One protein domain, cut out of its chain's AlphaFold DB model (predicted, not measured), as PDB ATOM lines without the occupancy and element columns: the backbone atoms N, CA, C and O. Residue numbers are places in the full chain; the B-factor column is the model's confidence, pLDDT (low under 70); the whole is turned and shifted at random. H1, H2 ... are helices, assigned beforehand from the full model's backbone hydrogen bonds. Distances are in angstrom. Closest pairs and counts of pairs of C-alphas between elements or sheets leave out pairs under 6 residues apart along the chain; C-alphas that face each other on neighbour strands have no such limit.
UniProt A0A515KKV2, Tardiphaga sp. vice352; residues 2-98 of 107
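What this domain is: This is residues 2 to 98 of the 107 residues of a protein of Tardiphaga sp. vice352 (UniProt A0A515KKV2). A long helix, H2, stands on one side of the domain, and two helices, H3 and H4, stand near each other on the other side; long unnamed links run through the space between, and the short helix H1 makes a corner with the first residues of H2. H2, H3 and H4 each run toward lower y and lower z, and the loop residues 62 to 63 pair in parallel with residues 96 to 97. The printed part has 97 residues, with four named helices in the order H1, H2, H3, H4 and no named strand. The class is all helix, though under half of the residues, 47 of the 97, are in named elements. The whole is compact, with a radius of gyration of the C-alphas of 14.0 A and spans of 37 by 37 by 23 A.

How they stand to each other: H2, residues 9 to 25, is the longest helix. H1, residues 2 to 5, and H2 only just touch, and only at the corner by their tight link, with 3 pairs of C-alphas within 8 A; the closest C-alphas are those of Asp 3 and Ile 10, 5.4 A apart. H2 touches H1 with residues 9 to 11 alone. H2 is apart from H3, residues 40 to 49, and from H4, residues 71 to 86. H3 and H4 are close but not clearly touching, and their closest C-alphas, those of Gly 42 and Glu 76, are 6.5 A apart. They run the same way at a shallow tilt of 19 degrees. H1 is apart from H3 and from H4. In H2, H3 and H4 every O i to N i+4 pair is within hydrogen-bond range; H1 is too short for such a pair.

Where its parts are: H2 runs 24.0 A from C-alpha 9 at (39.711, 18.655, 30.498) to C-alpha 25 at (42.124, -3.106, 20.771). H4 is 22.7 A long and ends with C-alpha 86 at (40.252, 12.963, -2.264). H3 is 14.0 A long, and H1, which begins with C-alpha 2 at (41.118, 26.351, 25.421), is 5.1 A long.

The domain as a whole: The two C-alphas farthest apart are those of Gly 26 and Gln 69, at 38.4 A, while those of Asp 2 and Phe 98, the first and last printed, are 9.1 A apart. The printed part has no cut. The links from H2 to H3, with 14 residues, and from H3 to H4, with 21 residues, are long. The mean pLDDT of the printed part is 83.2; residues 37 to 56, of which 40 to 49 belong to H3, are under 70.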
ATOM      1  N   ASP A   2      42.395  27.057  25.197       85.88
ATOM      2  CA  ASP A   2      41.118  26.351  25.421       85.88
ATOM      3  C   ASP A   2      41.238  25.307  26.539       85.88
ATOM      4  O   ASP A   2      40.459  25.323  27.487       85.88
ATOM      5  N   ASP A   3      42.258  24.447  26.477       88.88
ATOM      6  CA  ASP A   3      42.476  23.427  27.510       88.88
ATOM      7  C   ASP A   3      42.701  24.049  28.897       88.88
ATOM      8  O   ASP A   3      42.109  23.595  29.872       88.88
ATOM      9  N   ASP A   4      43.449  25.154  28.977       89.75
ATOM     10  CA  ASP A   4      43.662  25.892  30.228       89.75
ATOM     11  C   ASP A   4      42.348  26.453  30.790       89.75
ATOM     12  O   ASP A   4      42.075  26.325  31.983       89.75
ATOM     13  N   PHE A   5      41.505  27.040  29.932       89.00
ATOM     14  CA  PHE A   5      40.197  27.569  30.323       89.00
ATOM     15  C   PHE A   5      39.282  26.467  30.872       89.00
ATOM     16  O   PHE A   5      38.576  26.678  31.859       89.00
ATOM     17  N   PHE A   6      39.327  25.278  30.269       88.69
ATOM     18  CA  PHE A   6      38.582  24.106  30.728       88.69
ATOM     19  C   PHE A   6      39.317  23.289  31.805       88.69
ATOM     20  O   PHE A   6      38.911  22.164  32.096       88.69
ATOM     21  N   GLY A   7      40.377  23.829  32.415       91.12
ATOM     22  CA  GLY A   7      41.079  23.190  33.530       91.12
ATOM     23  C   GLY A   7      41.754  21.861  33.174       91.12
ATOM     24  O   GLY A   7      41.779  20.953  34.001       91.12
ATOM     25  N   GLY A   8      42.261  21.717  31.947       92.50
ATOM     26  CA  GLY A   8      42.941  20.507  31.470       92.50
ATOM     27  C   GLY A   8      42.001  19.386  31.009       92.50
ATOM     28  O   GLY A   8      42.433  18.240  30.839       92.50
ATOM     29  N   ALA A   9      40.703  19.666  30.855       91.88
ATOM     30  CA  ALA A   9      39.711  18.655  30.498       91.88
ATOM     31  C   ALA A   9      39.913  18.077  29.086       91.88
ATOM     32  O   ALA A   9      39.626  16.896  28.879       91.88
ATOM     33  N   ILE A  10      40.426  18.860  28.130       91.31
ATOM     34  CA  ILE A  10      40.671  18.390  26.756       91.31
ATOM     35  C   ILE A  10      41.845  17.408  26.765       91.31
ATOM     36  O   ILE A  10      41.723  16.297  26.240       91.31
ATOM     37  N   THR A  11      42.939  17.760  27.442       92.81
ATOM     38  CA  THR A  11      44.094  16.861  27.606       92.81
ATOM     39  C   THR A  11      43.717  15.590  28.370       92.81
ATOM     40  O   THR A  11      44.098  14.483  27.979       92.81
ATOM     41  N   SER A  12      42.905  15.718  29.422       94.81
ATOM     42  CA  SER A  12      42.403  14.568  30.189       94.81
ATOM     43  C   SER A  12      41.542  13.642  29.327       94.81
ATOM     44  O   SER A  12      41.688  12.421  29.387       94.81
ATOM     45  N   PHE A  13      40.678  14.213  28.485       93.56
ATOM     46  CA  PHE A  13      39.863  13.453  27.542       93.56
ATOM     47  C   PHE A  13      40.721  12.713  26.506       93.56
ATOM     48  O   PHE A  13      40.491  11.526  26.271       93.56
ATOM     49  N   ARG A  14      41.751  13.360  25.942       94.19
ATOM     50  CA  ARG A  14      42.712  12.712  25.033       94.19
ATOM     51  C   ARG A  14      43.380  11.506  25.693       94.19
ATOM     52  O   ARG A  14      43.417  10.436  25.091       94.19
ATOM     53  N   ALA A  15      43.871  11.658  26.924       95.56
ATOM     54  CA  ALA A  15      44.522  10.571  27.658       95.56
ATOM     55  C   ALA A  15      43.554   9.413  27.956       95.56
ATOM     56  O   ALA A  15      43.914   8.242  27.819       95.56
ATOM     57  N   PHE A  16      42.308   9.733  28.319       96.19
ATOM     58  CA  PHE A  16      41.260   8.735  28.515       96.19
ATOM     59  C   PHE A  16      40.948   7.969  27.222       96.19
ATOM     60  O   PHE A  16      40.876   6.741  27.245       96.19
ATOM     61  N   LEU A  17      40.801   8.673  26.096       94.19
ATOM     62  CA  LEU A  17      40.507   8.060  24.802       94.19
ATOM     63  C   LEU A  17      41.644   7.143  24.337       94.19
ATOM     64  O   LEU A  17      41.376   6.023  23.909       94.19
ATOM     65  N   GLU A  18      42.901   7.573  24.471       94.81
ATOM     66  CA  GLU A  18      44.060   6.716  24.193       94.81
ATOM     67  C   GLU A  18      44.018   5.426  24.999       94.81
ATOM     68  O   GLU A  18      44.146   4.342  24.432       94.81
ATOM     69  N   LEU A  19      43.827   5.532  26.316       96.62
ATOM     70  CA  LEU A  19      43.764   4.361  27.180       96.62
ATOM     71  C   LEU A  19      42.592   3.453  26.793       96.62
ATOM     72  O   LEU A  19      42.765   2.239  26.720       96.62
ATOM     73  N   GLY A  20      41.427   4.036  26.505       96.69
ATOM     74  CA  GLY A  20      40.247   3.307  26.052       96.69
ATOM     75  C   GLY A  20      40.518   2.504  24.782       96.69
ATOM     76  O   GLY A  20      40.224   1.310  24.747       96.69
ATOM     77  N   VAL A  21      41.144   3.120  23.773       93.94
ATOM     78  CA  VAL A  21      41.531   2.420  22.540       93.94
ATOM     79  C   VAL A  21      42.513   1.296  22.853       93.94
ATOM     80  O   VAL A  21      42.235   0.159  22.489       93.94
ATOM     81  N   ARG A  22      43.592   1.569  23.600       95.81
ATOM     82  CA  ARG A  22      44.595   0.553  23.978       95.81
ATOM     83  C   ARG A  22      43.965  -0.658  24.668       95.81
ATOM     84  O   ARG A  22      44.329  -1.794  24.382       95.81
ATOM     85  N   VAL A  23      43.019  -0.422  25.580       97.69
ATOM     86  CA  VAL A  23      42.322  -1.484  26.323       97.69
ATOM     87  C   VAL A  23      41.407  -2.299  25.411       97.69
ATOM     88  O   VAL A  23      41.387  -3.523  25.516       97.69
ATOM     89  N   VAL A  24      40.656  -1.642  24.524       97.44
ATOM     90  CA  VAL A  24      39.682  -2.311  23.647       97.44
ATOM     91  C   VAL A  24      40.361  -3.063  22.501       97.44
ATOM     92  O   VAL A  24      39.903  -4.141  22.130       97.44
ATOM     93  N   THR A  25      41.441  -2.521  21.936       95.12
ATOM     94  CA  THR A  25      42.124  -3.106  20.771       95.12
ATOM     95  C   THR A  25      43.300  -4.005  21.147       95.12
ATOM     96  O   THR A  25      43.709  -4.835  20.340       95.12
ATOM     97  N   GLY A  26      43.863  -3.844  22.349       95.75
ATOM     98  CA  GLY A  26      45.104  -4.499  22.766       95.75
ATOM     99  C   GLY A  26      46.380  -3.859  22.201       95.75
ATOM    100  O   GLY A  26      47.476  -4.336  22.502       95.75
ATOM    101  N   ASP A  27      46.267  -2.787  21.413       93.31
ATOM    102  CA  ASP A  27      47.412  -2.058  20.866       93.31
ATOM    103  C   ASP A  27      48.014  -1.140  21.934       93.31
ATOM    104  O   ASP A  27      47.450  -0.099  22.254       93.31
ATOM    105  N   LYS A  28      49.167  -1.519  22.494       92.38
ATOM    106  CA  LYS A  28      49.851  -0.751  23.549       92.38
ATOM    107  C   LYS A  28      50.541   0.515  23.037       92.38
ATOM    108  O   LYS A  28      50.769   1.425  23.835       92.38
ATOM    109  N   GLU A  29      50.844   0.576  21.744       90.88
ATOM    110  CA  GLU A  29      51.604   1.667  21.127       90.88
ATOM    111  C   GLU A  29      50.691   2.770  20.575       90.88
ATOM    112  O   GLU A  29      51.164   3.854  20.220       90.88
ATOM    113  N   PHE A  30      49.372   2.542  20.555       89.06
ATOM    114  CA  PHE A  30      48.401   3.533  20.107       89.06
ATOM    115  C   PHE A  30      48.579   4.868  20.843       89.06
ATOM    116  O   PHE A  30      48.586   4.923  22.077       89.06
ATOM    117  N   SER A  31      48.695   5.965  20.096       88.62
ATOM    118  CA  SER A  31      48.813   7.312  20.651       88.62
ATOM    119  C   SER A  31      48.057   8.336  19.807       88.62
ATOM    120  O   SER A  31      47.927   8.207  18.592       88.62
ATOM    121  N   ILE A  32      47.551   9.367  20.474       88.94
ATOM    122  CA  ILE A  32      46.832  10.497  19.896       88.94
ATOM    123  C   ILE A  32      47.732  11.720  19.992       88.94
ATOM    124  O   ILE A  32      48.127  12.139  21.078       88.94
ATOM    125  N   PHE A  33      48.038  12.342  18.865       86.94
ATOM    126  CA  PHE A  33      48.717  13.630  18.868       86.94
ATOM    127  C   PHE A  33      47.710  14.754  19.150       86.94
ATOM    128  O   PHE A  33      46.665  14.815  18.509       86.94
ATOM    129  N   GLN A  34      48.025  15.634  20.101       86.81
ATOM    130  CA  GLN A  34      47.234  16.826  20.406       86.81
ATOM    131  C   GLN A  34      48.031  18.056  19.982       86.81
ATOM    132  O   GLN A  34      49.129  18.279  20.491       86.81
ATOM    133  N   ASP A  35      47.476  18.849  19.067       80.38
ATOM    134  CA  ASP A  35      48.019  20.166  18.747       80.38
ATOM    135  C   ASP A  35      47.355  21.224  19.629       80.38
ATOM    136  O   ASP A  35      46.129  21.309  19.693       80.38
ATOM    137  N   ILE A  36      48.174  21.996  20.339       71.00
ATOM    138  CA  ILE A  36      47.726  23.034  21.271       71.00
ATOM    139  C   ILE A  36      47.677  24.405  20.573       71.00
ATOM    140  O   ILE A  36      46.845  25.231  20.947       71.00
ATOM    141  N   ASP A  37      48.490  24.619  19.528       66.44
ATOM    142  CA  ASP A  37      48.703  25.941  18.914       66.44
ATOM    143  C   ASP A  37      48.504  25.965  17.381       66.44
ATOM    144  O   ASP A  37      48.609  27.025  16.763       66.44
ATOM    145  N   GLY A  38      48.228  24.824  16.739       62.03
ATOM    146  CA  GLY A  38      48.004  24.721  15.284       62.03
ATOM    147  C   GLY A  38      49.271  24.914  14.437       62.03
ATOM    148  O   GLY A  38      49.199  25.159  13.236       62.03
ATOM    149  N   ILE A  39      50.454  24.905  15.061       62.06
ATOM    150  CA  ILE A  39      51.744  25.095  14.374       62.06
ATOM    151  C   ILE A  39      52.392  23.739  14.083       62.06
ATOM    152  O   ILE A  39      53.032  23.545  13.044       62.06
ATOM    153  N   GLN A  40      52.255  22.793  15.012       64.31
ATOM    154  CA  GLN A  40      52.957  21.515  14.937       64.31
ATOM    155  C   GLN A  40      52.235  20.522  14.027       64.31
ATOM    156  O   GLN A  40      52.899  19.713  13.370       64.31
ATOM    157  N   PHE A  41      50.904  20.589  13.952       66.81
ATOM    158  CA  PHE A  41      50.108  19.739  13.084       66.81
ATOM    159  C   PHE A  41      50.385  20.061  11.621       66.81
ATOM    160  O   PHE A  41      50.781  19.151  10.908       66.81
ATOM    161  N   GLY A  42      50.338  21.319  11.176       62.84
ATOM    162  CA  GLY A  42      50.639  21.684   9.784       62.84
ATOM    163  C   GLY A  42      51.997  21.188   9.251       62.84
ATOM    164  O   GLY A  42      52.068  20.699   8.120       62.84
ATOM    165  N   GLN A  43      53.068  21.257  10.055       65.50
ATOM    166  CA  GLN A  43      54.403  20.762   9.670       65.50
ATOM    167  C   GLN A  43      54.479  19.229   9.645       65.50
ATOM    168  O   GLN A  43      55.039  18.630   8.720       65.50
ATOM    169  N   ARG A  44      53.899  18.573  10.657       65.69
ATOM    170  CA  ARG A  44      53.844  17.107  10.723       65.69
ATOM    171  C   ARG A  44      52.898  16.528   9.677       65.69
ATOM    172  O   ARG A  44      53.156  15.452   9.168       65.69
ATOM    173  N   TRP A  45      51.837  17.241   9.336       66.19
ATOM    174  CA  TRP A  45      50.830  16.847   8.361       66.19
ATOM    175  C   TRP A  45      51.417  16.766   6.957       66.19
ATOM    176  O   TRP A  45      51.265  15.738   6.315       66.19
ATOM    177  N   GLN A  46      52.145  17.800   6.516       62.88
ATOM    178  CA  GLN A  46      52.857  17.787   5.227       62.88
ATOM    179  C   GLN A  46      53.798  16.581   5.121       62.88
ATOM    180  O   GLN A  46      53.694  15.788   4.197       62.88
ATOM    181  N   SER A  47      54.656  16.391   6.126       62.81
ATOM    182  CA  SER A  47      55.631  15.293   6.124       62.81
ATOM    183  C   SER A  47      55.012  13.901   6.296       62.81
ATOM    184  O   SER A  47      55.582  12.918   5.829       62.81
ATOM    185  N   GLN A  48      53.864  13.794   6.971       61.50
ATOM    186  CA  GLN A  48      53.177  12.520   7.173       61.50
ATOM    187  C   GLN A  48      52.244  12.160   6.025       61.50
ATOM    188  O   GLN A  48      52.151  10.976   5.742       61.50
ATOM    189  N   LEU A  49      51.595  13.114   5.349       58.97
ATOM    190  CA  LEU A  49      50.797  12.859   4.140       58.97
ATOM    191  C   LEU A  49      51.610  12.099   3.088       58.97
ATOM    192  O   LEU A  49      51.123  11.110   2.546       58.97
ATOM    193  N   ASP A  50      52.868  12.498   2.892       56.88
ATOM    194  CA  ASP A  50      53.796  11.844   1.962       56.88
ATOM    195  C   ASP A  50      54.095  10.379   2.341       56.88
ATOM    196  O   ASP A  50      54.462   9.574   1.487       56.88
ATOM    197  N   GLN A  51      53.920  10.007   3.617       54.25
ATOM    198  CA  GLN A  51      54.167   8.656   4.145       54.25
ATOM    199  C   GLN A  51      52.876   7.861   4.437       54.25
ATOM    200  O   GLN A  51      52.932   6.658   4.682       54.25
ATOM    201  N   ALA A  52      51.707   8.509   4.450       47.19
ATOM    202  CA  ALA A  52      50.485   8.025   5.102       47.19
ATOM    203  C   ALA A  52      49.545   7.186   4.230       47.19
ATOM    204  O   ALA A  52      48.457   6.857   4.701       47.19
ATOM    205  N   ILE A  53      49.936   6.806   3.011       45.94
ATOM    206  CA  ILE A  53      49.067   6.046   2.092       45.94
ATOM    207  C   ILE A  53      48.512   4.753   2.743       45.94
ATOM    208  O   ILE A  53      47.445   4.288   2.353       45.94
ATOM    209  N   GLU A  54      49.149   4.223   3.795       48.97
ATOM    210  CA  GLU A  54      48.725   2.980   4.459       48.97
ATOM    211  C   GLU A  54      48.105   3.126   5.866       48.97
ATOM    212  O   GLU A  54      47.558   2.155   6.388       48.97
ATOM    213  N   THR A  55      48.119   4.303   6.505       57.31
ATOM    214  CA  THR A  55      47.590   4.460   7.882       57.31
ATOM    215  C   THR A  55      46.374   5.380   7.927       57.31
ATOM    216  O   THR A  55      46.487   6.593   7.757       57.31
ATOM    217  N   THR A  56      45.196   4.803   8.209       58.88
ATOM    218  CA  THR A  56      43.961   5.572   8.443       58.88
ATOM    219  C   THR A  56      44.151   6.474   9.665       58.88
ATOM    220  O   THR A  56      44.198   5.994  10.795       58.88
ATOM    221  N   ARG A  57      44.267   7.786   9.437       73.88
ATOM    222  CA  ARG A  57      44.312   8.812  10.485       73.88
ATOM    223  C   ARG A  57      42.920   9.409  10.666       73.88
ATOM    224  O   ARG A  57      42.282   9.779   9.687       73.88
ATOM    225  N   LEU A  58      42.476   9.518  11.915       84.56
ATOM    226  CA  LEU A  58      41.281  10.272  12.294       84.56
ATOM    227  C   LEU A  58      41.699  11.667  12.780       84.56
ATOM    228  O   LEU A  58      42.718  11.799  13.460       84.56
ATOM    229  N   LEU A  59      40.901  12.689  12.475       88.00
ATOM    230  CA  LEU A  59      41.014  14.031  13.041       88.00
ATOM    231  C   LEU A  59      39.857  14.272  14.012       88.00
ATOM    232  O   LEU A  59      38.693  14.101  13.658       88.00
ATOM    233  N   ILE A  60      40.174  14.729  15.223       90.69
ATOM    234  CA  ILE A  60      39.187  15.075  16.252       90.69
ATOM    235  C   ILE A  60      39.305  16.577  16.541       90.69
ATOM    236  O   ILE A  60      40.044  16.966  17.446       90.69
ATOM    237  N   PRO A  61      38.653  17.457  15.757       90.81
ATOM    238  CA  PRO A  61      38.725  18.885  16.020       90.81
ATOM    239  C   PRO A  61      37.906  19.221  17.273       90.81
ATOM    240  O   PRO A  61      36.720  18.887  17.367       90.81
ATOM    241  N   ILE A  62      38.543  19.897  18.231       90.88
ATOM    242  CA  ILE A  62      37.887  20.405  19.438       90.88
ATOM    243  C   ILE A  62      37.272  21.764  19.112       90.88
ATOM    244  O   ILE A  62      37.967  22.766  18.957       90.88
ATOM    245  N   ILE A  63      35.952  21.787  18.957       90.44
ATOM    246  CA  ILE A  63      35.209  22.955  18.498       90.44
ATOM    247  C   ILE A  63      34.811  23.817  19.696       90.44
ATOM    248  O   ILE A  63      33.855  23.514  20.413       90.44
ATOM    249  N   THR A  64      35.537  24.920  19.863       89.75
ATOM    250  CA  THR A  64      35.245  26.033  20.778       89.75
ATOM    251  C   THR A  64      34.962  27.307  19.964       89.75
ATOM    252  O   THR A  64      35.248  27.358  18.764       89.75
ATOM    253  N   PRO A  65      34.432  28.389  20.561       89.50
ATOM    254  CA  PRO A  65      34.377  29.679  19.873       89.50
ATOM    255  C   PRO A  65      35.757  30.200  19.434       89.50
ATOM    256  O   PRO A  65      35.859  30.841  18.387       89.50
ATOM    257  N   LEU A  66      36.816  29.914  20.202       87.75
ATOM    258  CA  LEU A  66      38.187  30.332  19.887       87.75
ATOM    259  C   LEU A  66      38.775  29.566  18.697       87.75
ATOM    260  O   LEU A  66      39.504  30.163  17.902       87.75
ATOM    261  N   PHE A  67      38.377  28.306  18.493       87.75
ATOM    262  CA  PHE A  67      38.749  27.522  17.312       87.75
ATOM    263  C   PHE A  67      38.474  28.285  16.006       87.75
ATOM    264  O   PHE A  67      39.328  28.363  15.125       87.75
ATOM    265  N   PHE A  68      37.301  28.918  15.892       86.69
ATOM    266  CA  PHE A  68      36.911  29.663  14.690       86.69
ATOM    267  C   PHE A  68      37.651  30.995  14.514       86.69
ATOM    268  O   PHE A  68      37.665  31.541  13.408       86.69
ATOM    269  N   GLN A  69      38.254  31.527  15.579       88.38
ATOM    270  CA  GLN A  69      39.068  32.742  15.516       88.38
ATOM    271  C   GLN A  69      40.514  32.438  15.106       88.38
ATOM    272  O   GLN A  69      41.195  33.312  14.567       88.38
ATOM    273  N   SER A  70      40.970  31.195  15.276       85.94
ATOM    274  CA  SER A  70      42.284  30.755  14.815       85.94
ATOM    275  C   SER A  70      42.296  30.533  13.297       85.94
ATOM    276  O   SER A  70      41.578  29.692  12.753       85.94
ATOM    277  N   GLY A  71      43.123  31.300  12.578       85.88
ATOM    278  CA  GLY A  71      43.386  31.059  11.153       85.88
ATOM    279  C   GLY A  71      43.993  29.675  10.916       85.88
ATOM    280  O   GLY A  71      43.477  28.918  10.100       85.88
ATOM    281  N   ALA A  72      45.002  29.314  11.712       82.94
ATOM    282  CA  ALA A  72      45.699  28.037  11.606       82.94
ATOM    283  C   ALA A  72      44.754  26.836  11.777       82.94
ATOM    284  O   ALA A  72      44.705  25.975  10.902       82.94
ATOM    285  N   CYS A  73      43.923  26.820  12.828       83.50
ATOM    286  CA  CYS A  73      42.999  25.705  13.076       83.50
ATOM    287  C   CYS A  73      41.980  25.521  11.936       83.50
ATOM    288  O   CYS A  73      41.637  24.395  11.570       83.50
ATOM    289  N   ARG A  74      41.503  26.624  11.340       87.81
ATOM    290  CA  ARG A  74      40.579  26.578  10.193       87.81
ATOM    291  C   ARG A  74      41.261  26.074   8.925       87.81
ATOM    292  O   ARG A  74      40.669  25.269   8.204       87.81
ATOM    293  N   ASP A  75      42.482  26.525   8.661       85.75
ATOM    294  CA  ASP A  75      43.254  26.096   7.494       85.75
ATOM    295  C   ASP A  75      43.593  24.604   7.577       85.75
ATOM    296  O   ASP A  75      43.483  23.884   6.583       85.75
ATOM    297  N   GLU A  76      43.953  24.113   8.762       82.00
ATOM    298  CA  GLU A  76      44.219  22.694   9.014       82.00
ATOM    299  C   GLU A  76      42.977  21.826   8.820       82.00
ATOM    300  O   GLU A  76      43.027  20.846   8.074       82.00
ATOM    301  N   LEU A  77      41.843  22.216   9.414       86.81
ATOM    302  CA  LEU A  77      40.580  21.505   9.221       86.81
ATOM    303  C   LEU A  77      40.177  21.478   7.741       86.81
ATOM    304  O   LEU A  77      39.764  20.440   7.230       86.81
ATOM    305  N   THR A  78      40.344  22.597   7.031       88.94
ATOM    306  CA  THR A  78      40.026  22.687   5.598       88.94
ATOM    307  C   THR A  78      40.908  21.756   4.768       88.94
ATOM    308  O   THR A  78      40.397  21.051   3.896       88.94
ATOM    309  N   LYS A  79      42.215  21.691   5.056       84.88
ATOM    310  CA  LYS A  79      43.140  20.756   4.391       84.88
ATOM    311  C   LYS A  79      42.739  19.301   4.627       84.88
ATOM    312  O   LYS A  79      42.734  18.522   3.678       84.88
ATOM    313  N   PHE A  80      42.366  18.947   5.856       85.75
ATOM    314  CA  PHE A  80      41.948  17.582   6.175       85.75
ATOM    315  C   PHE A  80      40.624  17.215   5.487       85.75
ATOM    316  O   PHE A  80      40.510  16.120   4.948       85.75
ATOM    317  N   ILE A  81      39.654  18.136   5.423       89.62
ATOM    318  CA  ILE A  81      38.402  17.940   4.667       89.62
ATOM    319  C   ILE A  81      38.690  17.687   3.183       89.62
ATOM    320  O   ILE A  81      38.079  16.802   2.583       89.62
ATOM    321  N   SER A  82      39.599  18.450   2.571       88.00
ATOM    322  CA  SER A  82      39.984  18.233   1.170       88.00
ATOM    323  C   SER A  82      40.611  16.855   0.967       88.00
ATOM    324  O   SER A  82      40.198  16.132   0.065       88.00
ATOM    325  N   HIS A  83      41.519  16.450   1.855       83.25
ATOM    326  CA  HIS A  83      42.150  15.133   1.797       83.25
ATOM    327  C   HIS A  83      41.148  13.982   1.996       83.25
ATOM    328  O   HIS A  83      41.145  13.012   1.242       83.25
ATOM    329  N   GLU A  84      40.240  14.102   2.967       86.94
ATOM    330  CA  GLU A  84      39.173  13.123   3.199       86.94
ATOM    331  C   GLU A  84      38.310  12.932   1.935       86.94
ATOM    332  O   GLU A  84      37.986  11.800   1.561       86.94
ATOM    333  N   ARG A  85      38.005  14.030   1.227       88.06
ATOM    334  CA  ARG A  85      37.273  14.001  -0.050       88.06
ATOM    335  C   ARG A  85      38.065  13.343  -1.173       88.06
ATOM    336  O   ARG A  85      37.467  12.599  -1.945       88.06
ATOM    337  N   GLU A  86      39.367  13.604  -1.276       87.19
ATOM    338  CA  GLU A  86      40.252  12.963  -2.264       87.19
ATOM    339  C   GLU A  86      40.307  11.443  -2.072       87.19
ATOM    340  O   GLU A  86      40.299  10.698  -3.050       87.19
ATOM    341  N   LEU A  87      40.260  10.974  -0.821       85.31
ATOM    342  CA  LEU A  87      40.158   9.551  -0.482       85.31
ATOM    343  C   LEU A  87      38.755   8.957  -0.717       85.31
ATOM    344  O   LEU A  87      38.557   7.760  -0.509       85.31
ATOM    345  N   GLY A  88      37.763   9.768  -1.103       87.50
ATOM    346  CA  GLY A  88      36.369   9.336  -1.242       87.50
ATOM    347  C   GLY A  88      35.704   8.957   0.088       87.50
ATOM    348  O   GLY A  88      34.683   8.267   0.086       87.50
ATOM    349  N   ARG A  89      36.271   9.395   1.217       87.94
ATOM    350  CA  ARG A  89      35.787   9.109   2.574       87.94
ATOM    351  C   ARG A  89      35.001  10.290   3.145       87.94
ATOM    352  O   ARG A  89      34.958  11.365   2.549       87.94
ATOM    353  N   ARG A  90      34.304  10.052   4.264       87.19
ATOM    354  CA  ARG A  90      33.512  11.053   5.023       87.19
ATOM    355  C   ARG A  90      33.430  10.735   6.525       87.19
ATOM    356  O   ARG A  90      32.505  11.165   7.207       87.19
ATOM    357  N   ASP A  91      34.317   9.873   6.999       87.94
ATOM    358  CA  ASP A  91      34.289   9.230   8.313       87.94
ATOM    359  C   ASP A  91      35.627   9.375   9.056       87.94
ATOM    360  O   ASP A  91      35.868   8.692  10.050       87.94
ATOM    361  N   LEU A  92      36.504  10.257   8.571       88.75
ATOM    362  CA  LEU A  92      37.814  10.524   9.153       88.75
ATOM    363  C   LEU A  92      37.807  11.717  10.110       88.75
ATOM    364  O   LEU A  92      38.750  11.869  10.882       88.75
ATOM    365  N   ILE A  93      36.767  12.553  10.083       90.56
ATOM    366  CA  ILE A  93      36.640  13.729  10.949       90.56
ATOM    367  C   ILE A  93      35.548  13.498  11.997       90.56
ATOM    368  O   ILE A  93      34.378  13.314  11.670       90.56
ATOM    369  N   LEU A  94      35.923  13.575  13.273       92.38
ATOM    370  CA  LEU A  94      35.040  13.377  14.423       92.38
ATOM    371  C   LEU A  94      35.015  14.649  15.286       92.38
ATOM    372  O   LEU A  94      35.786  14.758  16.240       92.38
ATOM    373  N   PRO A  95      34.180  15.651  14.958       92.44
ATOM    374  CA  PRO A  95      34.166  16.911  15.691       92.44
ATOM    375  C   PRO A  95      33.609  16.740  17.105       92.44
ATOM    376  O   PRO A  95      32.543  16.154  17.303       92.44
ATOM    377  N   LEU A  96      34.306  17.317  18.085       91.88
ATOM    378  CA  LEU A  96      33.849  17.391  19.470       91.88
ATOM    379  C   LEU A  96      33.508  18.831  19.820       91.88
ATOM    380  O   LEU A  96      34.378  19.693  19.883       91.88
ATOM    381  N   TYR A  97      32.231  19.087  20.076       90.19
ATOM    382  CA  TYR A  97      31.760  20.395  20.511       90.19
ATOM    383  C   TYR A  97      32.056  20.580  21.998       90.19
ATOM    384  O   TYR A  97      31.395  19.983  22.848       90.19
ATOM    385  N   PHE A  98      33.047  21.412  22.307       87.12
ATOM    386  CA  PHE A  98      33.485  21.688  23.672       87.12
ATOM    387  C   PHE A  98      32.936  23.049  24.105       87.12
ATOM    388  O   PHE A  98      33.600  24.083  24.057       87.12
TER     389      PHE A  98